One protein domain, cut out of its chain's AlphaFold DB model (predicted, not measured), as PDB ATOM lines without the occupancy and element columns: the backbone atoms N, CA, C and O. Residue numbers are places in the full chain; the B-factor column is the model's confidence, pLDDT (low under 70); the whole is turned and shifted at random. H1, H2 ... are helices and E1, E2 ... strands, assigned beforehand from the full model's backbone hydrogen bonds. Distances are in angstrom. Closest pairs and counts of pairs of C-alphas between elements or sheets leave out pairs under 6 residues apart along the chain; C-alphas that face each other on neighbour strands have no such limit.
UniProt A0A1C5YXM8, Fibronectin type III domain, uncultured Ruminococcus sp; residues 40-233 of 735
ATOM      1  N   GLN A  40       4.635 -15.424  18.303       40.94
ATOM      2  CA  GLN A  40       5.562 -14.518  17.613       40.94
ATOM      3  C   GLN A  40       6.967 -15.153  17.588       40.94
ATOM      4  O   GLN A  40       7.257 -16.028  18.402       40.94
ATOM      5  N   LYS A  41       7.831 -14.728  16.658       49.50
ATOM      6  CA  LYS A  41       9.240 -15.160  16.557       49.50
ATOM      7  C   LYS A  41      10.148 -13.927  16.600       49.50
ATOM      8  O   LYS A  41       9.808 -12.931  15.970       49.50
ATOM      9  N   SER A  42      11.260 -14.046  17.328       49.59
ATOM     10  CA  SER A  42      12.435 -13.167  17.426       49.59
ATOM     11  C   SER A  42      12.188 -11.675  17.186       49.59
ATOM     12  O   SER A  42      12.152 -11.217  16.040       49.59
ATOM     13  N   ALA A  43      12.144 -10.885  18.261       59.81
ATOM     14  CA  ALA A  43      12.306  -9.443  18.117       59.81
ATOM     15  C   ALA A  43      13.695  -9.124  17.519       59.81
ATOM     16  O   ALA A  43      14.697  -9.778  17.814       59.81
ATOM     17  N   TYR A  44      13.735  -8.142  16.618       75.19
ATOM     18  CA  TYR A  44      14.963  -7.730  15.941       75.19
ATOM     19  C   TYR A  44      15.823  -6.862  16.863       75.19
ATOM     20  O   TYR A  44      15.312  -6.128  17.705       75.19
ATOM     21  N   ASN A  45      17.135  -6.862  16.636       77.81
ATOM     22  CA  ASN A  45      18.050  -5.939  17.294       77.81
ATOM     23  C   ASN A  45      17.843  -4.498  16.773       77.81
ATOM     24  O   ASN A  45      18.423  -4.072  15.774       77.81
ATOM     25  N   GLU A  46      17.014  -3.731  17.478       81.94
ATOM     26  CA  GLU A  46      16.632  -2.352  17.131       81.94
ATOM     27  C   GLU A  46      17.681  -1.294  17.548       81.94
ATOM     28  O   GLU A  46      17.446  -0.084  17.445       81.94
ATOM     29  N   SER A  47      18.878  -1.719  17.975       81.81
ATOM     30  CA  SER A  47      19.997  -0.808  18.247       81.81
ATOM     31  C   SER A  47      20.515  -0.136  16.969       81.81
ATOM     32  O   SER A  47      20.576  -0.727  15.888       81.81
ATOM     33  N   SER A  48      20.929   1.128  17.090       86.75
ATOM     34  CA  SER A  48      21.513   1.870  15.966       86.75
ATOM     35  C   SER A  48      22.934   1.391  15.658       86.75
ATOM     36  O   SER A  48      23.790   1.396  16.539       86.75
ATOM     37  N   GLN A  49      23.199   1.079  14.391       88.25
ATOM     38  CA  GLN A  49      24.494   0.653  13.870       88.25
ATOM     39  C   GLN A  49      24.763   1.356  12.526       88.25
ATOM     40  O   GLN A  49      23.925   1.356  11.629       88.25
ATOM     41  N   GLY A  50      25.920   2.015  12.408       93.25
ATOM     42  CA  GLY A  50      26.211   2.923  11.288       93.25
ATOM     43  C   GLY A  50      26.435   2.235   9.940       93.25
ATOM     44  O   GLY A  50      26.151   2.837   8.908       93.25
ATOM     45  N   GLU A  51      26.912   0.994   9.955       95.56
ATOM     46  CA  GLU A  51      27.149   0.140   8.791       95.56
ATOM     47  C   GLU A  51      27.157  -1.333   9.222       95.56
ATOM     48  O   GLU A  51      27.431  -1.623  10.388       95.56
ATOM     49  N   VAL A  52      26.835  -2.240   8.299       94.25
ATOM     50  CA  VAL A  52      26.869  -3.700   8.514       94.25
ATOM     51  C   VAL A  52      27.545  -4.385   7.333       94.25
ATOM     52  O   VAL A  52      27.326  -3.994   6.183       94.25
ATOM     53  N   THR A  53      28.350  -5.411   7.585       93.81
ATOM     54  CA  THR A  53      28.978  -6.228   6.539       93.81
ATOM     55  C   THR A  53      28.235  -7.546   6.367       93.81
ATOM     56  O   THR A  53      28.279  -8.386   7.253       93.81
ATOM     57  N   VAL A  54      27.633  -7.775   5.203       94.81
ATOM     58  CA  VAL A  54      26.847  -8.977   4.873       94.81
ATOM     59  C   VAL A  54      27.458  -9.748   3.700       94.81
ATOM     60  O   VAL A  54      28.244  -9.190   2.936       94.81
ATOM     61  N   THR A  55      27.102 -11.017   3.541       95.62
ATOM     62  CA  THR A  55      27.404 -11.841   2.356       95.62
ATOM     63  C   THR A  55      26.153 -11.923   1.485       95.62
ATOM     64  O   THR A  55      25.057 -12.036   2.020       95.62
ATOM     65  N   VAL A  56      26.282 -11.824   0.159       97.62
ATOM     66  CA  VAL A  56      25.123 -11.668  -0.733       97.62
ATOM     67  C   VAL A  56      25.241 -12.481  -2.008       97.62
ATOM     68  O   VAL A  56      26.246 -12.371  -2.713       97.62
ATOM     69  N   THR A  57      24.172 -13.177  -2.392       97.88
ATOM     70  CA  THR A  57      23.995 -13.604  -3.781       97.88
ATOM     71  C   THR A  57      22.720 -13.050  -4.422       97.88
ATOM     72  O   THR A  57      21.645 -13.033  -3.828       97.88
ATOM     73  N   ILE A  58      22.831 -12.579  -5.668       98.06
ATOM     74  CA  ILE A  58      21.677 -12.238  -6.511       98.06
ATOM     75  C   ILE A  58      21.706 -13.173  -7.713       98.06
ATOM     76  O   ILE A  58      22.719 -13.298  -8.401       98.06
ATOM     77  N   SER A  59      20.577 -13.825  -7.971       97.62
ATOM     78  CA  SER A  59      20.424 -14.824  -9.025       97.62
ATOM     79  C   SER A  59      19.149 -14.616  -9.835       97.62
ATOM     80  O   SER A  59      18.171 -14.043  -9.350       97.62
ATOM     81  N   ASN A  60      19.169 -15.096 -11.076       97.50
ATOM     82  CA  ASN A  60      17.994 -15.252 -11.922       97.50
ATOM     83  C   ASN A  60      17.882 -16.721 -12.339       97.50
ATOM     84  O   ASN A  60      18.883 -17.318 -12.727       97.50
ATOM     85  N   ASP A  61      16.690 -17.307 -12.245       96.94
ATOM     86  CA  ASP A  61      16.418 -18.706 -12.593       96.94
ATOM     87  C   ASP A  61      17.463 -19.683 -12.005       96.94
ATOM     88  O   ASP A  61      17.937 -20.605 -12.664       96.94
ATOM     89  N   GLY A  62      17.873 -19.446 -10.754       95.00
ATOM     90  CA  GLY A  62      18.850 -20.272 -10.038       95.00
ATOM     91  C   GLY A  62      20.326 -20.070 -10.410       95.00
ATOM     92  O   GLY A  62      21.172 -20.718  -9.801       95.00
ATOM     93  N   ILE A  63      20.671 -19.181 -11.349       97.81
ATOM     94  CA  ILE A  63      22.065 -18.849 -11.704       97.81
ATOM     95  C   ILE A  63      22.410 -17.437 -11.197       97.81
ATOM     96  O   ILE A  63      21.662 -16.496 -11.478       97.81
ATOM     97  N   PRO A  64      23.532 -17.236 -10.476       98.31
ATOM     98  CA  PRO A  64      23.989 -15.904 -10.091       98.31
ATOM     99  C   PRO A  64      24.204 -14.969 -11.288       98.31
ATOM    100  O   PRO A  64      24.643 -15.391 -12.361       98.31
ATOM    101  N   ILE A  65      23.920 -13.683 -11.103       98.38
ATOM    102  CA  ILE A  65      24.120 -12.657 -12.137       98.38
ATOM    103  C   ILE A  65      25.439 -11.895 -11.943       98.38
ATOM    104  O   ILE A  65      26.024 -11.893 -10.858       98.38
ATOM    105  N   ALA A  66      25.897 -11.234 -13.002       97.25
ATOM    106  CA  ALA A  66      27.014 -10.297 -12.959       97.25
ATOM    107  C   ALA A  66      26.523  -8.842 -12.833       97.25
ATOM    108  O   ALA A  66      25.455  -8.483 -13.341       97.25
ATOM    109  N   GLY A  67      27.319  -8.009 -12.165       95.50
ATOM    110  CA  GLY A  67      27.201  -6.554 -12.203       95.50
ATOM    111  C   GLY A  67      27.762  -5.942 -13.494       95.50
ATOM    112  O   GLY A  67      28.428  -6.611 -14.282       95.50
ATOM    113  N   ASP A  68      27.517  -4.647 -13.677       90.69
ATOM    114  CA  ASP A  68      27.985  -3.822 -14.804       90.69
ATOM    115  C   ASP A  68      29.523  -3.775 -14.905       90.69
ATOM    116  O   ASP A  68      30.082  -3.811 -15.998       90.69
ATOM    117  N   ASP A  69      30.221  -3.806 -13.762       90.31
ATOM    118  CA  ASP A  69      31.686  -3.900 -13.687       90.31
ATOM    119  C   ASP A  69      32.229  -5.342 -13.796       90.31
ATOM    120  O   ASP A  69      33.419  -5.577 -13.590       90.31
ATOM    121  N   GLY A  70      31.368  -6.314 -14.116       92.94
ATOM    122  CA  GLY A  70      31.710  -7.736 -14.198       92.94
ATOM    123  C   GLY A  70      31.794  -8.453 -12.848       92.94
ATOM    124  O   GLY A  70      32.063  -9.654 -12.827       92.94
ATOM    125  N   THR A  71      31.543  -7.774 -11.718       96.62
ATOM    126  CA  THR A  71      31.527  -8.424 -10.395       96.62
ATOM    127  C   THR A  71      30.451  -9.506 -10.343       96.62
ATOM    128  O   THR A  71      29.267  -9.223 -10.533       96.62
ATOM    129  N   ILE A  72      30.836 -10.743 -10.030       98.12
ATOM    130  CA  ILE A  72      29.885 -11.839  -9.828       98.12
ATOM    131  C   ILE A  72      29.139 -11.628  -8.507       98.12
ATOM    132  O   ILE A  72      29.756 -11.550  -7.445       98.12
ATOM    133  N   LEU A  73      27.803 -11.577  -8.548       97.94
ATOM    134  CA  LEU A  73      26.942 -11.458  -7.361       97.94
ATOM    135  C   LEU A  73      26.694 -12.849  -6.738       97.94
ATOM    136  O   LEU A  73      25.561 -13.283  -6.533       97.94
ATOM    137  N   SER A  74      27.814 -13.555  -6.563       97.38
ATOM    138  CA  SER A  74      28.105 -14.867  -5.977       97.38
ATOM    139  C   SER A  74      28.663 -14.836  -4.554       97.38
ATOM    140  O   SER A  74      29.839 -14.492  -4.464       97.38
ATOM    141  N   HIS A  75      27.941 -15.146  -3.467       96.31
ATOM    142  CA  HIS A  75      28.544 -15.190  -2.113       96.31
ATOM    143  C   HIS A  75      29.403 -13.940  -1.768       96.31
ATOM    144  O   HIS A  75      30.491 -14.012  -1.184       96.31
ATOM    145  N   LEU A  76      28.951 -12.767  -2.217       97.06
ATOM    146  CA  LEU A  76      29.731 -11.537  -2.282       97.06
ATOM    147  C   LEU A  76      29.660 -10.783  -0.956       97.06
ATOM    148  O   LEU A  76      28.589 -10.358  -0.533       97.06
ATOM    149  N   LYS A  77      30.811 -10.550  -0.321       95.81
ATOM    150  CA  LYS A  77      30.886  -9.780   0.925       95.81
ATOM    151  C   LYS A  77      30.786  -8.274   0.655       95.81
ATOM    152  O   LYS A  77      31.618  -7.707  -0.053       95.81
ATOM    153  N   VAL A  78      29.788  -7.615   1.241       97.06
ATOM    154  CA  VAL A  78      29.443  -6.202   1.024       97.06
ATOM    155  C   VAL A  78      29.251  -5.493   2.362       97.06
ATOM    156  O   VAL A  78      28.498  -5.958   3.207       97.06
ATOM    157  N   THR A  79      29.887  -4.332   2.545       97.62
ATOM    158  CA  THR A  79      29.605  -3.444   3.688       97.62
ATOM    159  C   THR A  79      28.616  -2.369   3.266       97.62
ATOM    160  O   THR A  79      28.875  -1.626   2.319       97.62
ATOM    161  N   VAL A  80      27.472  -2.318   3.947       97.94
ATOM    162  CA  VAL A  80      26.345  -1.430   3.653       97.94
ATOM    163  C   VAL A  80      26.262  -0.354   4.737       97.94
ATOM    164  O   VAL A  80      25.976  -0.685   5.890       97.94
ATOM    165  N   PRO A  81      26.461   0.933   4.408       97.75
ATOM    166  CA  PRO A  81      26.222   2.016   5.349       97.75
ATOM    167  C   PRO A  81      24.719   2.221   5.575       97.75
ATOM    168  O   PRO A  81      23.906   2.055   4.665       97.75
ATOM    169  N   TYR A  82      24.336   2.666   6.770       98.19
ATOM    170  CA  TYR A  82      23.002   3.214   6.998       98.19
ATOM    171  C   TYR A  82      22.888   4.584   6.318       98.19
ATOM    172  O   TYR A  82      23.711   5.479   6.534       98.19
ATOM    173  N   PHE A  83      21.821   4.786   5.549       98.31
ATOM    174  CA  PHE A  83      21.527   6.055   4.892       98.31
ATOM    175  C   PHE A  83      20.043   6.405   4.978       98.31
ATOM    176  O   PHE A  83      19.174   5.559   5.123       98.31
ATOM    177  N   ASP A  84      19.738   7.695   4.893       97.62
ATOM    178  CA  ASP A  84      18.369   8.188   5.020       97.62
ATOM    179  C   ASP A  84      17.540   7.837   3.763       97.62
ATOM    180  O   ASP A  84      17.700   8.457   2.710       97.62
ATOM    181  N   LEU A  85      16.613   6.872   3.873       97.75
ATOM    182  CA  LEU A  85      15.661   6.504   2.807       97.75
ATOM    183  C   LEU A  85      14.843   7.702   2.274       97.75
ATOM    184  O   LEU A  85      14.398   7.696   1.122       97.75
ATOM    185  N   GLY A  86      14.691   8.779   3.051       97.31
ATOM    186  CA  GLY A  86      14.110  10.048   2.612       97.31
ATOM    187  C   GLY A  86      14.896  10.749   1.494       97.31
ATOM    188  O   GLY A  86      14.295  11.487   0.708       97.31
ATOM    189  N   LEU A  87      16.196  10.468   1.330       97.38
ATOM    190  CA  LEU A  87      16.983  10.890   0.159       97.38
ATOM    191  C   LEU A  87      16.384  10.296  -1.125       97.38
ATOM    192  O   LEU A  87      16.107  11.016  -2.090       97.38
ATOM    193  N   TYR A  88      16.048   9.008  -1.084       97.12
ATOM    194  CA  TYR A  88      15.385   8.269  -2.160       97.12
ATOM    195  C   TYR A  88      13.879   8.583  -2.240       97.12
ATOM    196  O   TYR A  88      13.252   8.400  -3.277       97.12
ATOM    197  N   GLY A  89      13.312   9.229  -1.215       95.75
ATOM    198  CA  GLY A  89      11.881   9.548  -1.116       95.75
ATOM    199  C   GLY A  89      11.045   8.412  -0.527       95.75
ATOM    200  O   GLY A  89       9.821   8.464  -0.607       95.75
ATOM    201  N   LEU A  90      11.709   7.420   0.073       96.88
ATOM    202  CA  LEU A  90      11.155   6.184   0.625       96.88
ATOM    203  C   LEU A  90      10.938   6.269   2.147       96.88
ATOM    204  O   LEU A  90      10.900   5.259   2.835       96.88
ATOM    205  N   GLN A  91      10.756   7.479   2.687       94.75
ATOM    206  CA  GLN A  91      10.518   7.735   4.119       94.75
ATOM    207  C   GLN A  91       9.247   7.086   4.711       94.75
ATOM    208  O   GLN A  91       9.000   7.215   5.905       94.75
ATOM    209  N   GLU A  92       8.400   6.468   3.885       93.50
ATOM    210  CA  GLU A  92       7.249   5.671   4.337       93.50
ATOM    211  C   GLU A  92       7.619   4.218   4.681       93.50
ATOM    212  O   GLU A  92       6.809   3.523   5.280       93.50
ATOM    213  N   TYR A  93       8.852   3.806   4.363       96.00
ATOM    214  CA  TYR A  93       9.448   2.496   4.639       96.00
ATOM    215  C   TYR A  93      10.577   2.597   5.687       96.00
ATOM    216  O   TYR A  93      11.561   1.864   5.638       96.00
ATOM    217  N   TYR A  94      10.504   3.568   6.605       95.25
ATOM    218  CA  TYR A  94      11.427   3.608   7.742       95.25
ATOM    219  C   TYR A  94      11.084   2.502   8.746       95.25
ATOM    220  O   TYR A  94       9.915   2.292   9.068       95.25
ATOM    221  N   ARG A  95      12.118   1.877   9.318       93.19
ATOM    222  CA  ARG A  95      11.995   1.001  10.484       93.19
ATOM    223  C   ARG A  95      11.957   1.835  11.766       93.19
ATOM    224  O   ARG A  95      12.857   2.636  12.017       93.19
ATOM    225  N   TYR A  96      10.922   1.644  12.576       89.44
ATOM    226  CA  TYR A  96      10.768   2.220  13.920       89.44
ATOM    227  C   TYR A  96      10.718   1.091  14.949       89.44
ATOM    228  O   TYR A  96      10.338  -0.008  14.544       89.44
ATOM    229  N   PRO A  97      11.068   1.321  16.229       84.88
ATOM    230  CA  PRO A  97      10.980   0.298  17.266       84.88
ATOM    231  C   PRO A  97       9.595  -0.341  17.373       84.88
ATOM    232  O   PRO A  97       8.599   0.317  17.062       84.88
ATOM    233  N   THR A  98       9.528  -1.598  17.810       78.69
ATOM    234  CA  THR A  98       8.263  -2.351  17.908       78.69
ATOM    235  C   THR A  98       7.854  -2.687  19.341       78.69
ATOM    236  O   THR A  98       8.694  -2.847  20.223       78.69
ATOM    237  N   ASN A  99       6.543  -2.762  19.590       69.00
ATOM    238  CA  ASN A  99       5.990  -3.315  20.833       69.00
ATOM    239  C   ASN A  99       5.767  -4.840  20.729       69.00
ATOM    240  O   ASN A  99       6.042  -5.456  19.697       69.00
ATOM    241  N   SER A 100       5.204  -5.454  21.776       65.56
ATOM    242  CA  SER A 100       4.961  -6.903  21.812       65.56
ATOM    243  C   SER A 100       3.849  -7.393  20.871       65.56
ATOM    244  O   SER A 100       3.496  -8.562  20.933       65.56
ATOM    245  N   VAL A 101       3.251  -6.545  20.030       61.84
ATOM    246  CA  VAL A 101       2.317  -6.947  18.957       61.84
ATOM    247  C   VAL A 101       2.832  -6.542  17.567       61.84
ATOM    248  O   VAL A 101       2.094  -6.581  16.589       61.84
ATOM    249  N   CYS A 102       4.126  -6.207  17.470       68.00
ATOM    250  CA  CYS A 102       4.815  -5.725  16.268       68.00
ATOM    251  C   CYS A 102       4.325  -4.359  15.730       68.00
ATOM    252  O   CYS A 102       4.685  -3.985  14.610       68.00
ATOM    253  N   ASP A 103       3.572  -3.581  16.520       72.12
ATOM    254  CA  ASP A 103       3.175  -2.211  16.170       72.12
ATOM    255  C   ASP A 103       4.364  -1.241  16.302       72.12
ATOM    256  O   ASP A 103       5.152  -1.310  17.250       72.12
ATOM    257  N   TYR A 104       4.477  -0.301  15.358       82.25
ATOM    258  CA  TYR A 104       5.537   0.712  15.326       82.25
ATOM    259  C   TYR A 104       5.341   1.829  16.363       82.25
ATOM    260  O   TYR A 104       4.386   2.605  16.316       82.25
ATOM    261  N   LEU A 105       6.348   1.996  17.219       77.44
ATOM    262  CA  LEU A 105       6.478   3.056  18.219       77.44
ATOM    263  C   LEU A 105       7.175   4.286  17.604       77.44
ATOM    264  O   LEU A 105       8.307   4.637  17.955       77.44
ATOM    265  N   GLU A 106       6.513   4.933  16.631       83.38
ATOM    266  CA  GLU A 106       7.063   6.067  15.859       83.38
ATOM    267  C   GLU A 106       7.637   7.199  16.736       83.38
ATOM    268  O   GLU A 106       8.569   7.904  16.326       83.38
ATOM    269  N   GLU A 107       7.102   7.399  17.947       80.50
ATOM    270  CA  GLU A 107       7.558   8.421  18.891       80.50
ATOM    271  C   GLU A 107       8.991   8.211  19.397       80.50
ATOM    272  O   GLU A 107       9.635   9.187  19.795       80.50
ATOM    273  N   GLN A 108       9.505   6.978  19.334       76.94
ATOM    274  CA  GLN A 108      10.889   6.643  19.681       76.94
ATOM    275  C   GLN A 108      11.881   7.002  18.558       76.94
ATOM    276  O   GLN A 108      13.078   7.166  18.800       76.94
ATOM    277  N   GLY A 109      11.377   7.242  17.342       88.38
ATOM    278  CA  GLY A 109      12.163   7.629  16.173       88.38
ATOM    279  C   GLY A 109      12.690   6.448  15.354       88.38
ATOM    280  O   GLY A 109      12.484   5.290  15.684       88.38
ATOM    281  N   VAL A 110      13.338   6.758  14.230       93.75
ATOM    282  CA  VAL A 110      13.805   5.755  13.255       93.75
ATOM    283  C   VAL A 110      15.007   4.979  13.798       93.75
ATOM    284  O   VAL A 110      15.987   5.595  14.236       93.75
ATOM    285  N   VAL A 111      14.964   3.650  13.681       92.75
ATOM    286  CA  VAL A 111      16.093   2.748  13.944       92.75
ATOM    287  C   VAL A 111      17.180   3.005  12.900       92.75
ATOM    288  O   VAL A 111      16.980   2.788  11.707       92.75
ATOM    289  N   LYS A 112      18.349   3.485  13.335       95.19
ATOM    290  CA  LYS A 112      19.470   3.792  12.434       95.19
ATOM    291  C   LYS A 112      20.396   2.596  12.281       95.19
ATOM    292  O   LYS A 112      21.520   2.630  12.771       95.19
ATOM    293  N   ARG A 113      19.891   1.546  11.646       95.31
ATOM    294  CA  ARG A 113      20.614   0.324  11.276       95.31
ATOM    295  C   ARG A 113      20.167  -0.066   9.861       95.31
ATOM    296  O   ARG A 113      18.994   0.146   9.542       95.31
ATOM    297  N   PRO A 114      21.062  -0.547   8.980       98.06
ATOM    298  CA  PRO A 114      20.683  -0.945   7.631       98.06
ATOM    299  C   PRO A 114      19.606  -2.031   7.651       98.06
ATOM    300  O   PRO A 114      19.618  -2.930   8.489       98.06
ATOM    301  N   THR A 115      18.683  -1.944   6.703       97.62
ATOM    302  CA  THR A 115      17.696  -2.995   6.426       97.62
ATOM    303  C   THR A 115      18.017  -3.665   5.097       97.62
ATOM    304  O   THR A 115      18.814  -3.142   4.311       97.62
ATOM    305  N   VAL A 116      17.362  -4.784   4.792       97.75
ATOM    306  CA  VAL A 116      17.485  -5.449   3.482       97.75
ATOM    307  C   VAL A 116      17.181  -4.477   2.319       97.75
ATOM    308  O   VAL A 116      17.872  -4.492   1.304       97.75
ATOM    309  N   LEU A 117      16.250  -3.528   2.485       98.19
ATOM    310  CA  LEU A 117      15.989  -2.454   1.514       98.19
ATOM    311  C   LEU A 117      17.193  -1.508   1.318       98.19
ATOM    312  O   LEU A 117      17.441  -1.063   0.194       98.19
ATOM    313  N   HIS A 118      17.956  -1.206   2.375       98.69
ATOM    314  CA  HIS A 118      19.184  -0.407   2.251       98.69
ATOM    315  C   HIS A 118      20.249  -1.169   1.459       98.69
ATOM    316  O   HIS A 118      20.854  -0.598   0.551       98.69
ATOM    317  N   LEU A 119      20.428  -2.462   1.752       98.69
ATOM    318  CA  LEU A 119      21.307  -3.346   0.986       98.69
ATOM    319  C   LEU A 119      20.909  -3.359  -0.495       98.69
ATOM    320  O   LEU A 119      21.748  -3.120  -1.355       98.69
ATOM    321  N   TYR A 120      19.632  -3.567  -0.808       98.44
ATOM    322  CA  TYR A 120      19.138  -3.627  -2.186       98.44
ATOM    323  C   TYR A 120      19.401  -2.347  -2.985       98.44
ATOM    324  O   TYR A 120      19.874  -2.419  -4.120       98.44
ATOM    325  N   ILE A 121      19.160  -1.175  -2.392       98.62
ATOM    326  CA  ILE A 121      19.491   0.113  -3.020       98.62
ATOM    327  C   ILE A 121      21.011   0.242  -3.210       98.62
ATOM    328  O   ILE A 121      21.454   0.618  -4.296       98.62
ATOM    329  N   TYR A 122      21.808  -0.117  -2.196       98.62
ATOM    330  CA  TYR A 122      23.271  -0.067  -2.260       98.62
ATOM    331  C   TYR A 122      23.832  -0.963  -3.375       98.62
ATOM    332  O   TYR A 122      24.671  -0.513  -4.152       98.62
ATOM    333  N   LEU A 123      23.345  -2.203  -3.498       98.38
ATOM    334  CA  LEU A 123      23.764  -3.144  -4.540       98.38
ATOM    335  C   LEU A 123      23.430  -2.617  -5.942       98.38
ATOM    336  O   LEU A 123      24.276  -2.692  -6.831       98.38
ATOM    337  N   MET A 124      22.241  -2.033  -6.139       97.88
ATOM    338  CA  MET A 124      21.870  -1.425  -7.423       97.88
ATOM    339  C   MET A 124      22.762  -0.225  -7.761       97.88
ATOM    340  O   MET A 124      23.203  -0.096  -8.899       97.88
ATOM    341  N   GLU A 125      23.085   0.641  -6.797       97.94
ATOM    342  CA  GLU A 125      24.029   1.740  -7.046       97.94
ATOM    343  C   GLU A 125      25.436   1.215  -7.357       97.94
ATOM    344  O   GLU A 125      26.034   1.628  -8.350       97.94
ATOM    345  N   ARG A 126      25.955   0.284  -6.548       97.44
ATOM    346  CA  ARG A 126      27.341  -0.185  -6.649       97.44
ATOM    347  C   ARG A 126      27.588  -1.080  -7.864       97.44
ATOM    348  O   ARG A 126      28.613  -0.901  -8.514       97.44
ATOM    349  N   TYR A 127      26.689  -2.022  -8.150       97.56
ATOM    350  CA  TYR A 127      26.922  -3.108  -9.112       97.56
ATOM    351  C   TYR A 127      25.973  -3.112 -10.317       97.56
ATOM    352  O   TYR A 127      26.325  -3.719 -11.318       97.56
ATOM    353  N   TYR A 128      24.814  -2.438 -10.286       96.62
ATOM    354  CA  TYR A 128      24.027  -2.212 -11.516       96.62
ATOM    355  C   TYR A 128      24.412  -0.892 -12.197       96.62
ATOM    356  O   TYR A 128      24.546  -0.836 -13.411       96.62
ATOM    357  N   LEU A 129      24.564   0.190 -11.428       95.75
ATOM    358  CA  LEU A 129      24.863   1.529 -11.956       95.75
ATOM    359  C   LEU A 129      26.366   1.862 -11.986       95.75
ATOM    360  O   LEU A 129      26.726   2.976 -12.372       95.75
ATOM    361  N   GLY A 130      27.228   0.943 -11.535       95.56
ATOM    362  CA  GLY A 130      28.684   1.116 -11.520       95.56
ATOM    363  C   GLY A 130      29.180   2.276 -10.644       95.56
ATOM    364  O   GLY A 130      30.243   2.845 -10.906       95.56
ATOM    365  N   TYR A 131      28.417   2.706  -9.632       96.12
ATOM    366  CA  TYR A 131      28.829   3.833  -8.791       96.12
ATOM    367  C   TYR A 131      29.932   3.411  -7.815       96.12
ATOM    368  O   TYR A 131      29.823   2.361  -7.189       96.12
ATOM    369  N   PRO A 132      30.973   4.236  -7.604       95.25
ATOM    370  CA  PRO A 132      31.954   3.980  -6.559       95.25
ATOM    371  C   PRO A 132      31.299   4.115  -5.174       95.25
ATOM    372  O   PRO A 132      30.351   4.889  -4.997       95.25
ATOM    373  N   ALA A 133      31.798   3.350  -4.201       94.69
ATOM    374  CA  ALA A 133      31.139   3.124  -2.912       94.69
ATOM    375  C   ALA A 133      30.806   4.418  -2.145       94.69
ATOM    376  O   ALA A 133      29.758   4.508  -1.511       94.69
ATOM    377  N   GLU A 134      31.633   5.463  -2.256       94.50
ATOM    378  CA  GLU A 134      31.410   6.761  -1.609       94.50
ATOM    379  C   GLU A 134      30.239   7.585  -2.188       94.50
ATOM    380  O   GLU A 134      29.874   8.618  -1.620       94.50
ATOM    381  N   LYS A 135      29.645   7.150  -3.309       96.44
ATOM    382  CA  LYS A 135      28.389   7.699  -3.857       96.44
ATOM    383  C   LYS A 135      27.159   6.858  -3.509       96.44
ATOM    384  O   LYS A 135      26.040   7.343  -3.682       96.44
ATOM    385  N   CYS A 136      27.340   5.628  -3.043       97.44
ATOM    386  CA  CYS A 136      26.233   4.772  -2.640       97.44
ATOM    387  C   CYS A 136      25.591   5.308  -1.346       97.44
ATOM    388  O   CYS A 136      26.259   5.884  -0.486       97.44
ATOM    389  N   GLY A 137      24.271   5.193  -1.222       97.12
ATOM    390  CA  GLY A 137      23.493   5.736  -0.105       97.12
ATOM    391  C   GLY A 137      23.339   7.266  -0.092       97.12
ATOM    392  O   GLY A 137      22.597   7.801   0.733       97.12
ATOM    393  N   THR A 138      23.979   8.020  -0.998       97.44
ATOM    394  CA  THR A 138      23.915   9.498  -0.976       97.44
ATOM    395  C   THR A 138      22.657  10.076  -1.637       97.44
ATOM    396  O   THR A 138      22.529  11.298  -1.757       97.44
ATOM    397  N   GLY A 139      21.747   9.229  -2.129       96.88
ATOM    398  CA  GLY A 139      20.609   9.624  -2.966       96.88
ATOM    399  C   GLY A 139      20.963   9.854  -4.440       96.88
ATOM    400  O   GLY A 139      20.102  10.312  -5.190       96.88
ATOM    401  N   ALA A 140      22.202   9.568  -4.862       95.75
ATOM    402  CA  ALA A 140      22.660   9.807  -6.233       95.75
ATOM    403  C   ALA A 140      21.919   8.929  -7.254       95.75
ATOM    404  O   ALA A 140      21.494   9.432  -8.293       95.75
ATOM    405  N   GLY A 141      21.699   7.648  -6.940       95.38
ATOM    406  CA  GLY A 141      21.022   6.696  -7.821       95.38
ATOM    407  C   GLY A 141      19.501   6.821  -7.832       95.38
ATOM    408  O   GLY A 141      18.853   6.116  -8.600       95.38
ATOM    409  N   LYS A 142      18.908   7.715  -7.025       97.12
ATOM    410  CA  LYS A 142      17.451   7.840  -6.836       97.12
ATOM    411  C   LYS A 142      16.661   7.792  -8.139       97.12
ATOM    412  O   LYS A 142      15.731   6.997  -8.257       97.12
ATOM    413  N   ASP A 143      16.985   8.674  -9.082       96.56
ATOM    414  CA  ASP A 143      16.194   8.802 -10.304       96.56
ATOM    415  C   ASP A 143      16.390   7.586 -11.218       96.56
ATOM    416  O   ASP A 143      15.406   7.057 -11.726       96.56
ATOM    417  N   ALA A 144      17.618   7.071 -11.332       95.81
ATOM    418  CA  ALA A 144      17.917   5.854 -12.088       95.81
ATOM    419  C   ALA A 144      17.227   4.602 -11.508       95.81
ATOM    420  O   ALA A 144      16.738   3.767 -12.267       95.81
ATOM    421  N   ILE A 145      17.153   4.489 -10.178       96.75
ATOM    422  CA  ILE A 145      16.581   3.327  -9.488       96.75
ATOM    423  C   ILE A 145      15.050   3.359  -9.486       96.75
ATOM    424  O   ILE A 145      14.419   2.354  -9.809       96.75
ATOM    425  N   LEU A 146      14.455   4.499  -9.114       96.38
ATOM    426  CA  LEU A 146      13.027   4.592  -8.780       96.38
ATOM    427  C   LEU A 146      12.158   5.239  -9.858       96.38
ATOM    428  O   LEU A 146      10.944   5.019  -9.854       96.38
ATOM    429  N   ASN A 147      12.725   6.072 -10.737       92.00
ATOM    430  CA  ASN A 147      11.951   6.938 -11.635       92.00
ATOM    431  C   ASN A 147      12.137   6.591 -13.117       92.00
ATOM    432  O   ASN A 147      11.143   6.583 -13.850       92.00
ATOM    433  N   SER A 148      13.367   6.289 -13.536       92.81
ATOM    434  CA  SER A 148      13.726   5.931 -14.909       92.81
ATOM    435  C   SER A 148      13.313   4.506 -15.270       92.81
ATOM    436  O   SER A 148      13.505   3.570 -14.496       92.81
ATOM    437  N   GLU A 149      12.775   4.348 -16.477       90.12
ATOM    438  CA  GLU A 149      12.653   3.049 -17.140       90.12
ATOM    439  C   GLU A 149      14.029   2.629 -17.689       90.12
ATOM    440  O   GLU A 149      14.763   3.461 -18.224       90.12
ATOM    441  N   GLN A 150      14.374   1.352 -17.534       89.75
ATOM    442  CA  GLN A 150      15.645   0.749 -17.936       89.75
ATOM    443  C   GLN A 150      15.441  -0.166 -19.148       89.75
ATOM    444  O   GLN A 150      14.361  -0.719 -19.343       89.75
ATOM    445  N   PHE A 151      16.473  -0.299 -19.981       86.00
ATOM    446  CA  PHE A 151      16.411  -1.064 -21.237       86.00
ATOM    447  C   PHE A 151      17.659  -1.934 -21.467       86.00
ATOM    448  O   PHE A 151      17.862  -2.456 -22.560       86.00
ATOM    449  N   ASN A 152      18.491  -2.096 -20.439       88.69
ATOM    450  CA  ASN A 152      19.746  -2.839 -20.496       88.69
ATOM    451  C   ASN A 152      19.500  -4.354 -20.363       88.69
ATOM    452  O   ASN A 152      18.523  -4.782 -19.732       88.69
ATOM    453  N   SER A 153      20.417  -5.155 -20.903       92.00
ATOM    454  CA  SER A 153      20.523  -6.590 -20.617       92.00
ATOM    455  C   SER A 153      21.193  -6.815 -19.261       92.00
ATOM    456  O   SER A 153      22.171  -6.146 -18.937       92.00
ATOM    457  N   VAL A 154      20.693  -7.781 -18.491       95.94
ATOM    458  CA  VAL A 154      21.383  -8.343 -17.317       95.94
ATOM    459  C   VAL A 154      21.990  -9.679 -17.735       95.94
ATOM    460  O   VAL A 154      21.371 -10.415 -18.507       95.94
ATOM    461  N   PHE A 155      23.191  -9.998 -17.254       97.19
ATOM    462  CA  PHE A 155      23.956 -11.175 -17.675       97.19
ATOM    463  C   PHE A 155      24.146 -12.173 -16.530       97.19
ATOM    464  O   PHE A 155      24.256 -11.784 -15.366       97.19
ATOM    465  N   TYR A 156      24.201 -13.462 -16.865       97.81
ATOM    466  CA  TYR A 156      24.608 -14.507 -15.925       97.81
ATOM    467  C   TYR A 156      26.111 -14.435 -15.636       97.81
ATOM    468  O   TYR A 156      26.892 -13.974 -16.469       97.81
ATOM    469  N   MET A 157      26.531 -14.979 -14.492       96.19
ATOM    470  CA  MET A 157      27.949 -15.104 -14.130       96.19
ATOM    471  C   MET A 157      28.787 -15.906 -15.140       96.19
ATOM    472  O   MET A 157      29.985 -15.689 -15.268       96.19
ATOM    473  N   THR A 158      28.156 -16.818 -15.884       92.25
ATOM    474  CA  THR A 158      28.772 -17.626 -16.950       92.25
ATOM    475  C   THR A 158      28.830 -16.905 -18.301       92.25
ATOM    476  O   THR A 158      29.212 -17.508 -19.304       92.25
ATOM    477  N   GLY A 159      28.395 -15.644 -18.363       89.62
ATOM    478  CA  GLY A 159      28.057 -14.966 -19.608       89.62
ATOM    479  C   GLY A 159      26.708 -15.423 -20.176       89.62
ATOM    480  O   GLY A 159      26.065 -16.350 -19.680       89.62
ATOM    481  N   GLY A 160      26.272 -14.740 -21.236       92.69
ATOM    482  CA  GLY A 160      24.919 -14.880 -21.776       92.69
ATOM    483  C   GLY A 160      23.893 -14.036 -21.012       92.69
ATOM    484  O   GLY A 160      24.066 -13.700 -19.840       92.69
ATOM    485  N   GLN A 161      22.834 -13.632 -21.710       94.62
ATOM    486  CA  GLN A 161      21.802 -12.763 -21.153       94.62
ATOM    487  C   GLN A 161      20.887 -13.549 -20.206       94.62
ATOM    488  O   GLN A 161      20.260 -14.518 -20.628       94.62
ATOM    489  N   ALA A 162      20.766 -13.079 -18.966       95.69
ATOM    490  CA  ALA A 162      19.790 -13.567 -18.003       95.69
ATOM    491  C   ALA A 162      18.384 -13.082 -18.367       95.69
ATOM    492  O   ALA A 162      17.490 -13.877 -18.633       95.69
ATOM    493  N   TYR A 163      18.209 -11.763 -18.459       94.12
ATOM    494  CA  TYR A 163      16.957 -11.144 -18.884       94.12
ATOM    495  C   TYR A 163      17.191  -9.733 -19.431       94.12
ATOM    496  O   TYR A 163      18.279  -9.162 -19.338       94.12
ATOM    497  N   LEU A 164      16.139  -9.169 -20.020       90.62
ATOM    498  CA  LEU A 164      16.083  -7.778 -20.454       90.62
ATOM    499  C   LEU A 164      15.306  -6.970 -19.423       90.62
ATOM    500  O   LEU A 164      14.217  -7.368 -19.016       90.62
ATOM    501  N   THR A 165      15.812  -5.794 -19.060       87.81
ATOM    502  CA  THR A 165      15.092  -4.880 -18.155       87.81
ATOM    503  C   THR A 165      13.911  -4.160 -18.818       87.81
ATOM    504  O   THR A 165      13.368  -3.231 -18.237       87.81
ATOM    505  N   TYR A 166      13.451  -4.600 -19.998       83.06
ATOM    506  CA  TYR A 166      12.257  -4.081 -20.668       83.06
ATOM    507  C   TYR A 166      11.282  -5.197 -21.066       83.06
ATOM    508  O   TYR A 166      11.668  -6.307 -21.428       83.06
ATOM    509  N   ASN A 167       9.987  -4.882 -21.051       76.06
ATOM    510  CA  ASN A 167       8.931  -5.806 -21.439       76.06
ATOM    511  C   ASN A 167       8.595  -5.640 -22.932       76.06
ATOM    512  O   ASN A 167       7.874  -4.717 -23.329       76.06
ATOM    513  N   ALA A 168       9.079  -6.571 -23.758       68.62
ATOM    514  CA  ALA A 168       8.877  -6.565 -25.211       68.62
ATOM    515  C   ALA A 168       7.400  -6.576 -25.652       68.62
ATOM    516  O   ALA A 168       7.072  -6.014 -26.693       68.62
ATOM    517  N   GLY A 169       6.493  -7.145 -24.849       71.12
ATOM    518  CA  GLY A 169       5.052  -7.149 -25.127       71.12
ATOM    519  C   GLY A 169       4.353  -5.802 -24.898       71.12
ATOM    520  O   GLY A 169       3.216  -5.628 -25.330       71.12
ATOM    521  N   THR A 170       5.010  -4.847 -24.229       75.62
ATOM    522  CA  THR A 170       4.457  -3.507 -23.942       75.62
ATOM    523  C   THR A 170       5.316  -2.351 -24.459       75.62
ATOM    524  O   THR A 170       4.838  -1.218 -24.484       75.62
ATOM    525  N   GLY A 171       6.563  -2.618 -24.865       77.44
ATOM    526  CA  GLY A 171       7.514  -1.608 -25.337       77.44
ATOM    527  C   GLY A 171       8.028  -0.663 -24.244       77.44
ATOM    528  O   GLY A 171       8.486   0.430 -24.567       77.44
ATOM    529  N   LYS A 172       7.922  -1.049 -22.966       84.69
ATOM    530  CA  LYS A 172       8.318  -0.232 -21.807       84.69
ATOM    531  C   LYS A 172       9.444  -0.862 -21.011       84.69
ATOM    532  O   LYS A 172       9.508  -2.089 -20.906       84.69
ATOM    533  N   GLY A 173      10.275  -0.018 -20.415       87.38
ATOM    534  CA  GLY A 173      11.314  -0.445 -19.490       87.38
ATOM    535  C   GLY A 173      10.766  -0.640 -18.078       87.38
ATOM    536  O   GLY A 173       9.832   0.040 -17.644       87.38
ATOM    537  N   ASN A 174      11.360  -1.567 -17.342       92.50
ATOM    538  CA  ASN A 174      11.149  -1.731 -15.910       92.50
ATOM    539  C   ASN A 174      12.016  -0.726 -15.140       92.50
ATOM    540  O   ASN A 174      12.999  -0.195 -15.650       92.50
ATOM    541  N   ARG A 175      11.664  -0.469 -13.882       94.38
ATOM    542  CA  ARG A 175      12.515   0.289 -12.945       94.38
ATOM    543  C   ARG A 175      13.427  -0.677 -12.201       94.38
ATOM    544  O   ARG A 175      13.036  -1.823 -12.006       94.38
ATOM    545  N   LEU A 176      14.588  -0.223 -11.722       96.19
ATOM    546  CA  LEU A 176      15.451  -1.091 -10.906       96.19
ATOM    547  C   LEU A 176      14.784  -1.457  -9.586       96.19
ATOM    548  O   LEU A 176      14.845  -2.606  -9.171       96.19
ATOM    549  N   LEU A 177      14.084  -0.508  -8.968       97.38
ATOM    550  CA  LEU A 177      13.223  -0.781  -7.830       97.38
ATOM    551  C   LEU A 177      11.890  -0.064  -8.024       97.38
ATOM    552  O   LEU A 177      11.836   1.145  -8.259       97.38
ATOM    553  N   LYS A 178      10.789  -0.805  -7.897       95.62
ATOM    554  CA  LYS A 178       9.436  -0.237  -7.911       95.62
ATOM    555  C   LYS A 178       8.703  -0.612  -6.619       95.62
ATOM    556  O   LYS A 178       7.930  -1.571  -6.613       95.62
ATOM    557  N   PRO A 179       8.961   0.122  -5.522       94.94
ATOM    558  CA  PRO A 179       8.359  -0.156  -4.229       94.94
ATOM    559  C   PRO A 179       6.900   0.315  -4.212       94.94
ATOM    560  O   PRO A 179       6.562   1.383  -4.733       94.94
ATOM    561  N   THR A 180       6.036  -0.495  -3.613       92.75
ATOM    562  CA  THR A 180       4.607  -0.238  -3.401       92.75
ATOM    563  C   THR A 180       4.167  -0.831  -2.059       92.75
ATOM    564  O   THR A 180       4.951  -1.511  -1.404       92.75
ATOM    565  N   GLY A 181       2.921  -0.585  -1.648       89.31
ATOM    566  CA  GLY A 181       2.426  -0.976  -0.326       89.31
ATOM    567  C   GLY A 181       2.637   0.135   0.702       89.31
ATOM    568  O   GLY A 181       2.465   1.315   0.385       89.31
ATOM    569  N   SER A 182       2.972  -0.250   1.928       85.12
ATOM    570  CA  SER A 182       3.248   0.635   3.065       85.12
ATOM    571  C   SER A 182       4.399   0.071   3.899       85.12
ATOM    572  O   SER A 182       4.882  -1.021   3.604       85.12
ATOM    573  N   ALA A 183       4.808   0.782   4.955       84.00
ATOM    574  CA  ALA A 183       5.692   0.235   5.985       84.00
ATOM    575  C   ALA A 183       5.246  -1.174   6.420       84.00
ATOM    576  O   ALA A 183       4.042  -1.443   6.517       84.00
ATOM    577  N   THR A 184       6.231  -2.052   6.632       81.88
ATOM    578  CA  THR A 184       6.087  -3.479   6.996       81.88
ATOM    579  C   THR A 184       5.347  -4.348   5.969       81.88
ATOM    580  O   THR A 184       5.222  -5.559   6.140       81.88
ATOM    581  N   HIS A 185       4.930  -3.750   4.851       84.56
ATOM    582  CA  HIS A 185       4.176  -4.359   3.759       84.56
ATOM    583  C   HIS A 185       4.758  -3.929   2.398       84.56
ATOM    584  O   HIS A 185       4.019  -3.748   1.424       84.56
ATOM    585  N   LEU A 186       6.078  -3.708   2.326       92.56
ATOM    586  CA  LEU A 186       6.765  -3.353   1.087       92.56
ATOM    587  C   LEU A 186       6.617  -4.469   0.047       92.56
ATOM    588  O   LEU A 186       7.119  -5.580   0.217       92.56
ATOM    589  N   TYR A 187       6.018  -4.119  -1.086       92.56
ATOM    590  CA  TYR A 187       5.932  -4.968  -2.265       92.56
ATOM    591  C   TYR A 187       6.768  -4.396  -3.412       92.56
ATOM    592  O   TYR A 187       6.530  -3.275  -3.879       92.56
ATOM    593  N   MET A 188       7.748  -5.172  -3.878       94.75
ATOM    594  CA  MET A 188       8.644  -4.805  -4.974       94.75
ATOM    595  C   MET A 188       8.063  -5.285  -6.309       94.75
ATOM    596  O   MET A 188       8.292  -6.413  -6.725       94.75
ATOM    597  N   GLN A 189       7.336  -4.409  -7.011       93.62
ATOM    598  CA  GLN A 189       6.792  -4.713  -8.350       93.62
ATOM    599  C   GLN A 189       7.880  -4.886  -9.422       93.62
ATOM    600  O   GLN A 189       7.626  -5.421 -10.497       93.62
ATOM    601  N   ASN A 190       9.075  -4.368  -9.141       94.75
ATOM    602  CA  ASN A 190      10.300  -4.601  -9.885       94.75
ATOM    603  C   ASN A 190      11.462  -4.599  -8.889       94.75
ATOM    604  O   ASN A 190      11.480  -3.753  -7.984       94.75
ATOM    605  N   PHE A 191      12.430  -5.482  -9.111       96.69
ATOM    606  CA  PHE A 191      13.720  -5.530  -8.428       96.69
ATOM    607  C   PHE A 191      14.809  -5.834  -9.467       96.69
ATOM    608  O   PHE A 191      14.605  -6.678 -10.330       96.69
ATOM    609  N   TRP A 192      15.937  -5.121  -9.434       96.06
ATOM    610  CA  TRP A 192      17.037  -5.216 -10.411       96.06
ATOM    611  C   TRP A 192      16.616  -5.024 -11.890       96.06
ATOM    612  O   TRP A 192      17.329  -5.388 -12.820       96.06
ATOM    613  N   GLY A 193      15.439  -4.433 -12.131       93.81
ATOM    614  CA  GLY A 193      14.834  -4.329 -13.464       93.81
ATOM    615  C   GLY A 193      14.113  -5.600 -13.933       93.81
ATOM    616  O   GLY A 193      13.530  -5.596 -15.018       93.81
ATOM    617  N   HIS A 194      14.093  -6.657 -13.120       94.44
ATOM    618  CA  HIS A 194      13.193  -7.800 -13.262       94.44
ATOM    619  C   HIS A 194      11.748  -7.411 -12.882       94.44
ATOM    620  O   HIS A 194      11.482  -6.287 -12.435       94.44
ATOM    621  N   ASP A 195      10.790  -8.317 -13.078       91.25
ATOM    622  CA  ASP A 195       9.431  -8.168 -12.547       91.25
ATOM    623  C   ASP A 195       9.342  -8.559 -11.051       91.25
ATOM    624  O   ASP A 195      10.352  -8.705 -10.362       91.25
ATOM    625  N   GLU A 196       8.119  -8.681 -10.542       91.50
ATOM    626  CA  GLU A 196       7.792  -9.005  -9.147       91.50
ATOM    627  C   GLU A 196       8.056 -10.472  -8.732       91.50
ATOM    628  O   GLU A 196       7.841 -10.826  -7.572       91.50
ATOM    629  N   ASN A 197       8.496 -11.341  -9.653       92.38
ATOM    630  CA  ASN A 197       8.688 -12.773  -9.402       92.38
ATOM    631  C   ASN A 197      10.035 -13.023  -8.716       92.38
ATOM    632  O   ASN A 197      11.036 -13.334  -9.366       92.38
ATOM    633  N   LEU A 198      10.066 -12.872  -7.397       92.56
ATOM    634  CA  LEU A 198      11.275 -13.071  -6.611       92.56
ATOM    635  C   LEU A 198      11.002 -13.730  -5.262       92.56
ATOM    636  O   LEU A 198       9.898 -13.670  -4.721       92.56
ATOM    637  N   MET A 199      12.060 -14.299  -4.702       88.69
ATOM    638  CA  MET A 199      12.166 -14.684  -3.302       88.69
ATOM    639  C   MET A 199      13.449 -14.108  -2.725       88.69
ATOM    640  O   MET A 199      14.435 -13.929  -3.443       88.69
ATOM    641  N   TYR A 200      13.449 -13.863  -1.422       90.44
ATOM    642  CA  TYR A 200      14.655 -13.509  -0.696       90.44
ATOM    643  C   TYR A 200      14.660 -14.137   0.683       90.44
ATOM    644  O   TYR A 200      13.608 -14.388   1.273       90.44
ATOM    645  N   TYR A 201      15.865 -14.397   1.165       86.62
ATOM    646  CA  TYR A 201      16.109 -15.072   2.425       86.62
ATOM    647  C   TYR A 201      17.264 -14.416   3.167       86.62
ATOM    648  O   TYR A 201      18.112 -13.753   2.568       86.62
ATOM    649  N   VAL A 202      17.254 -14.575   4.489       87.75
ATOM    650  CA  VAL A 202      18.324 -14.095   5.363       87.75
ATOM    651  C   VAL A 202      18.786 -15.268   6.208       87.75
ATOM    652  O   VAL A 202      17.978 -15.974   6.805       87.75
ATOM    653  N   ASN A 203      20.094 -15.506   6.229       84.31
ATOM    654  CA  ASN A 203      20.750 -16.598   6.942       84.31
ATOM    655  C   ASN A 203      20.259 -17.999   6.531       84.31
ATOM    656  O   ASN A 203      20.358 -18.951   7.303       84.31
ATOM    657  N   HIS A 204      19.798 -18.135   5.280       82.25
ATOM    658  CA  HIS A 204      19.164 -19.342   4.723       82.25
ATOM    659  C   HIS A 204      17.870 -19.757   5.440       82.25
ATOM    660  O   HIS A 204      17.445 -20.902   5.315       82.25
ATOM    661  N   GLU A 205      17.237 -18.816   6.147       77.56
ATOM    662  CA  GLU A 205      15.876 -18.932   6.663       77.56
ATOM    663  C   GLU A 205      14.928 -17.999   5.886       77.56
ATOM    664  O   GLU A 205      15.297 -16.890   5.472       77.56
ATOM    665  N   TYR A 206      13.672 -18.424   5.709       79.12
ATOM    666  CA  TYR A 206      12.606 -17.521   5.266       79.12
ATOM    667  C   TYR A 206      12.382 -16.425   6.329       79.12
ATOM    668  O   TYR A 206      12.104 -16.753   7.488       79.12
ATOM    669  N   PRO A 207      12.499 -15.129   5.988       80.88
ATOM    670  CA  PRO A 207      12.473 -14.066   6.980       80.88
ATOM    671  C   PRO A 207      11.041 -13.834   7.469       80.88
ATOM    672  O   PRO A 207      10.126 -13.627   6.672       80.88
ATOM    673  N   LEU A 208      10.847 -13.824   8.787       76.38
ATOM    674  CA  LEU A 208       9.547 -13.638   9.436       76.38
ATOM    675  C   LEU A 208       9.489 -12.304  10.189       76.38
ATOM    676  O   LEU A 208      10.462 -11.895  10.814       76.38
ATOM    677  N   MET A 209       8.346 -11.617  10.116       72.88
ATOM    678  CA  MET A 209       8.041 -10.459  10.969       72.88
ATOM    679  C   MET A 209       7.426 -10.918  12.296       72.88
ATOM    680  O   MET A 209       7.635 -10.284  13.326       72.88
ATOM    681  N   TRP A 210       6.667 -12.017  12.254       67.50
ATOM    682  CA  TRP A 210       6.170 -12.781  13.399       67.50
ATOM    683  C   TRP A 210       5.796 -14.205  12.945       67.50
ATOM    684  O   TRP A 210       5.978 -14.548  11.774       67.50
ATOM    685  N   SER A 211       5.325 -15.070  13.852       60.62
ATOM    686  CA  SER A 211       5.063 -16.477  13.514       60.62
ATOM    687  C   SER A 211       4.011 -16.601  12.408       60.62
ATOM    688  O   SER A 211       2.963 -15.960  12.462       60.62
ATOM    689  N   GLY A 212       4.299 -17.400  11.379       61.56
ATOM    690  CA  GLY A 212       3.429 -17.557  10.208       61.56
ATOM    691  C   GLY A 212       3.326 -16.348   9.267       61.56
ATOM    692  O   GLY A 212       2.596 -16.434   8.280       61.56
ATOM    693  N   PHE A 213       4.041 -15.241   9.511       69.38
ATOM    694  CA  PHE A 213       3.941 -14.026   8.696       69.38
ATOM    695  C   PHE A 213       5.310 -13.552   8.191       69.38
ATOM    696  O   PHE A 213       6.194 -13.172   8.964       69.38
ATOM    697  N   GLY A 214       5.472 -13.557   6.866       76.56
ATOM    698  CA  GLY A 214       6.701 -13.137   6.193       76.56
ATOM    699  C   GLY A 214       7.078 -11.684   6.485       76.56
ATOM    700  O   GLY A 214       6.222 -10.807   6.576       76.56
ATOM    701  N   SER A 215       8.377 -11.438   6.619       85.00
ATOM    702  CA  SER A 215       8.941 -10.102   6.773       85.00
ATOM    703  C   SER A 215       9.166  -9.443   5.421       85.00
ATOM    704  O   SER A 215       9.457 -10.109   4.428       85.00
ATOM    705  N   THR A 216       9.075  -8.119   5.387       91.94
ATOM    706  CA  THR A 216       9.347  -7.320   4.192       91.94
ATOM    707  C   THR A 216      10.709  -6.636   4.284       91.94
ATOM    708  O   THR A 216      11.213  -6.352   5.370       91.94
ATOM    709  N   ALA A 217      11.353  -6.385   3.140       94.88
ATOM    710  CA  ALA A 217      12.738  -5.903   3.098       94.88
ATOM    711  C   ALA A 217      12.981  -4.544   3.802       94.88
ATOM    712  O   ALA A 217      14.118  -4.236   4.161       94.88
ATOM    713  N   ASP A 218      11.950  -3.725   4.024       95.00
ATOM    714  CA  ASP A 218      12.033  -2.513   4.848       95.00
ATOM    715  C   ASP A 218      11.998  -2.783   6.359       95.00
ATOM    716  O   ASP A 218      12.521  -1.975   7.125       95.00
ATOM    717  N   TYR A 219      11.425  -3.910   6.788       92.19
ATOM    718  CA  TYR A 219      11.313  -4.297   8.195       92.19
ATOM    719  C   TYR A 219      12.546  -5.045   8.719       92.19
ATOM    720  O   TYR A 219      12.951  -4.833   9.866       92.19
ATOM    721  N   ILE A 220      13.133  -5.915   7.886       92.06
ATOM    722  CA  ILE A 220      14.273  -6.771   8.247       92.06
ATOM    723  C   ILE A 220      15.509  -5.907   8.508       92.06
ATOM    724  O   ILE A 220      16.099  -5.365   7.570       92.06
ATOM    725  N   LEU A 221      15.915  -5.813   9.772       92.00
ATOM    726  CA  LEU A 221      17.177  -5.202  10.187       92.00
ATOM    727  C   LEU A 221      18.326  -6.193   9.984       92.00
ATOM    728  O   LEU A 221      18.186  -7.365  10.320       92.00
ATOM    729  N   LEU A 222      19.437  -5.706   9.434       92.19
ATOM    730  CA  LEU A 222      20.633  -6.498   9.151       92.19
ATOM    731  C   LEU A 222      21.645  -6.445  10.301       92.19
ATOM    732  O   LEU A 222      21.729  -5.455  11.041       92.19
ATOM    733  N   GLU A 223      22.454  -7.493  10.393       86.75
ATOM    734  CA  GLU A 223      23.588  -7.631  11.303       86.75
ATOM    735  C   GLU A 223      24.878  -8.001  10.554       86.75
ATOM    736  O   GLU A 223      24.865  -8.430   9.397       86.75
ATOM    737  N   ASP A 224      26.024  -7.847  11.222       82.44
ATOM    738  CA  ASP A 224      27.302  -8.274  10.655       82.44
ATOM    739  C   ASP A 224      27.341  -9.793  10.431       82.44
ATOM    740  O   ASP A 224      26.939 -10.601  11.271       82.44
ATOM    741  N   GLY A 225      27.849 -10.177   9.263       80.69
ATOM    742  CA  GLY A 225      27.931 -11.540   8.753       80.69
ATOM    743  C   GLY A 225      26.586 -12.178   8.395       80.69
ATOM    744  O   GLY A 225      26.541 -13.405   8.269       80.69
ATOM    745  N   ASP A 226      25.486 -11.423   8.305       88.62
ATOM    746  CA  ASP A 226      24.260 -11.974   7.719       88.62
ATOM    747  C   ASP A 226      24.509 -12.398   6.269       88.62
ATOM    748  O   ASP A 226      25.245 -11.736   5.535       88.62
ATOM    749  N   VAL A 227      23.890 -13.502   5.859       90.69
ATOM    750  CA  VAL A 227      23.873 -13.951   4.462       90.69
ATOM    751  C   VAL A 227      22.516 -13.573   3.883       90.69
ATOM    752  O   VAL A 227      21.495 -13.943   4.456       90.69
ATOM    753  N   VAL A 228      22.475 -12.788   2.809       95.19
ATOM    754  CA  VAL A 228      21.235 -12.264   2.223       95.19
ATOM    755  C   VAL A 228      21.193 -12.596   0.747       95.19
ATOM    756  O   VAL A 228      21.976 -12.067  -0.036       95.19
ATOM    757  N   ASP A 229      20.235 -13.413   0.349       93.50
ATOM    758  CA  ASP A 229      20.182 -13.939  -1.006       93.50
ATOM    759  C   ASP A 229      18.854 -13.603  -1.681       93.50
ATOM    760  O   ASP A 229      17.789 -13.633  -1.059       93.50
ATOM    761  N   VAL A 230      18.920 -13.306  -2.980       95.25
ATOM    762  CA  VAL A 230      17.765 -13.026  -3.839       95.25
ATOM    763  C   VAL A 230      17.758 -13.982  -5.028       95.25
ATOM    764  O   VAL A 230      18.715 -14.045  -5.805       95.25
ATOM    765  N   GLY A 231      16.641 -14.682  -5.211       94.75
ATOM    766  CA  GLY A 231      16.322 -15.412  -6.435       94.75
ATOM    767  C   GLY A 231      15.191 -14.723  -7.186       94.75
ATOM    768  O   GLY A 231      14.092 -14.601  -6.652       94.75
ATOM    769  N   MET A 232      15.454 -14.278  -8.412       96.44
ATOM    770  CA  MET A 232      14.439 -13.861  -9.387       96.44
ATOM    771  C   MET A 232      14.094 -15.051 -10.290       96.44
ATOM    772  O   MET A 232      14.975 -15.860 -10.582       96.44
ATOM    773  N   PHE A 233      12.838 -15.183 -10.721       95.06
ATOM    774  CA  PHE A 233      12.378 -16.354 -11.478       95.06
ATOM    775  C   PHE A 233      11.452 -15.982 -12.641       95.06
ATOM    776  O   PHE A 233      10.449 -15.282 -12.473       95.06
TER     777      PHE A 233
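This is residues 40 to 233 of the 735 residues of the protein "Fibronectin type III domain" of uncultured Ruminococcus sp (UniProt A0A1C5YXM8). With little regular structure, the domain has H2 at its core, the twisted mixed sheet E2 E1 E9 E7 curled round it, and hairpin E3 and E4 at one end. The 194 printed residues include nine named strands and three named helices, E1 E2 H1 H2 H3 E3 to E9, class mixed. It is compact, radius of gyration of the C-alphas 16.1 A, spans 48 by 34 by 30 A.

E1 is residues 51-60, 27.4 A, from C-alpha (27.149, 0.140, 8.791); E2 76-81, H1 85-88, H2 116-128, H3 142-146, E3 153-155, E4 161-164, E5 177-180, E6 187-191, E7 198-202, E8 208-210, E9 227-232, to C-alpha (14.439, -13.861, -9.387).

H2 is on the sheet; its C-alpha 119 is 6.0 A from C-alpha 80 of E2, the closest pair. Within hydrogen-bond range are N 54 of E1 and O 78 of antiparallel E2, 2.8 A. In H2 and H3 every O i to N i+4 pair is within range.

The printed part has no cut. The H1 to H2 link is long. Residues 40-43, 99-102, 168 and 210-213 have pLDDT under 70.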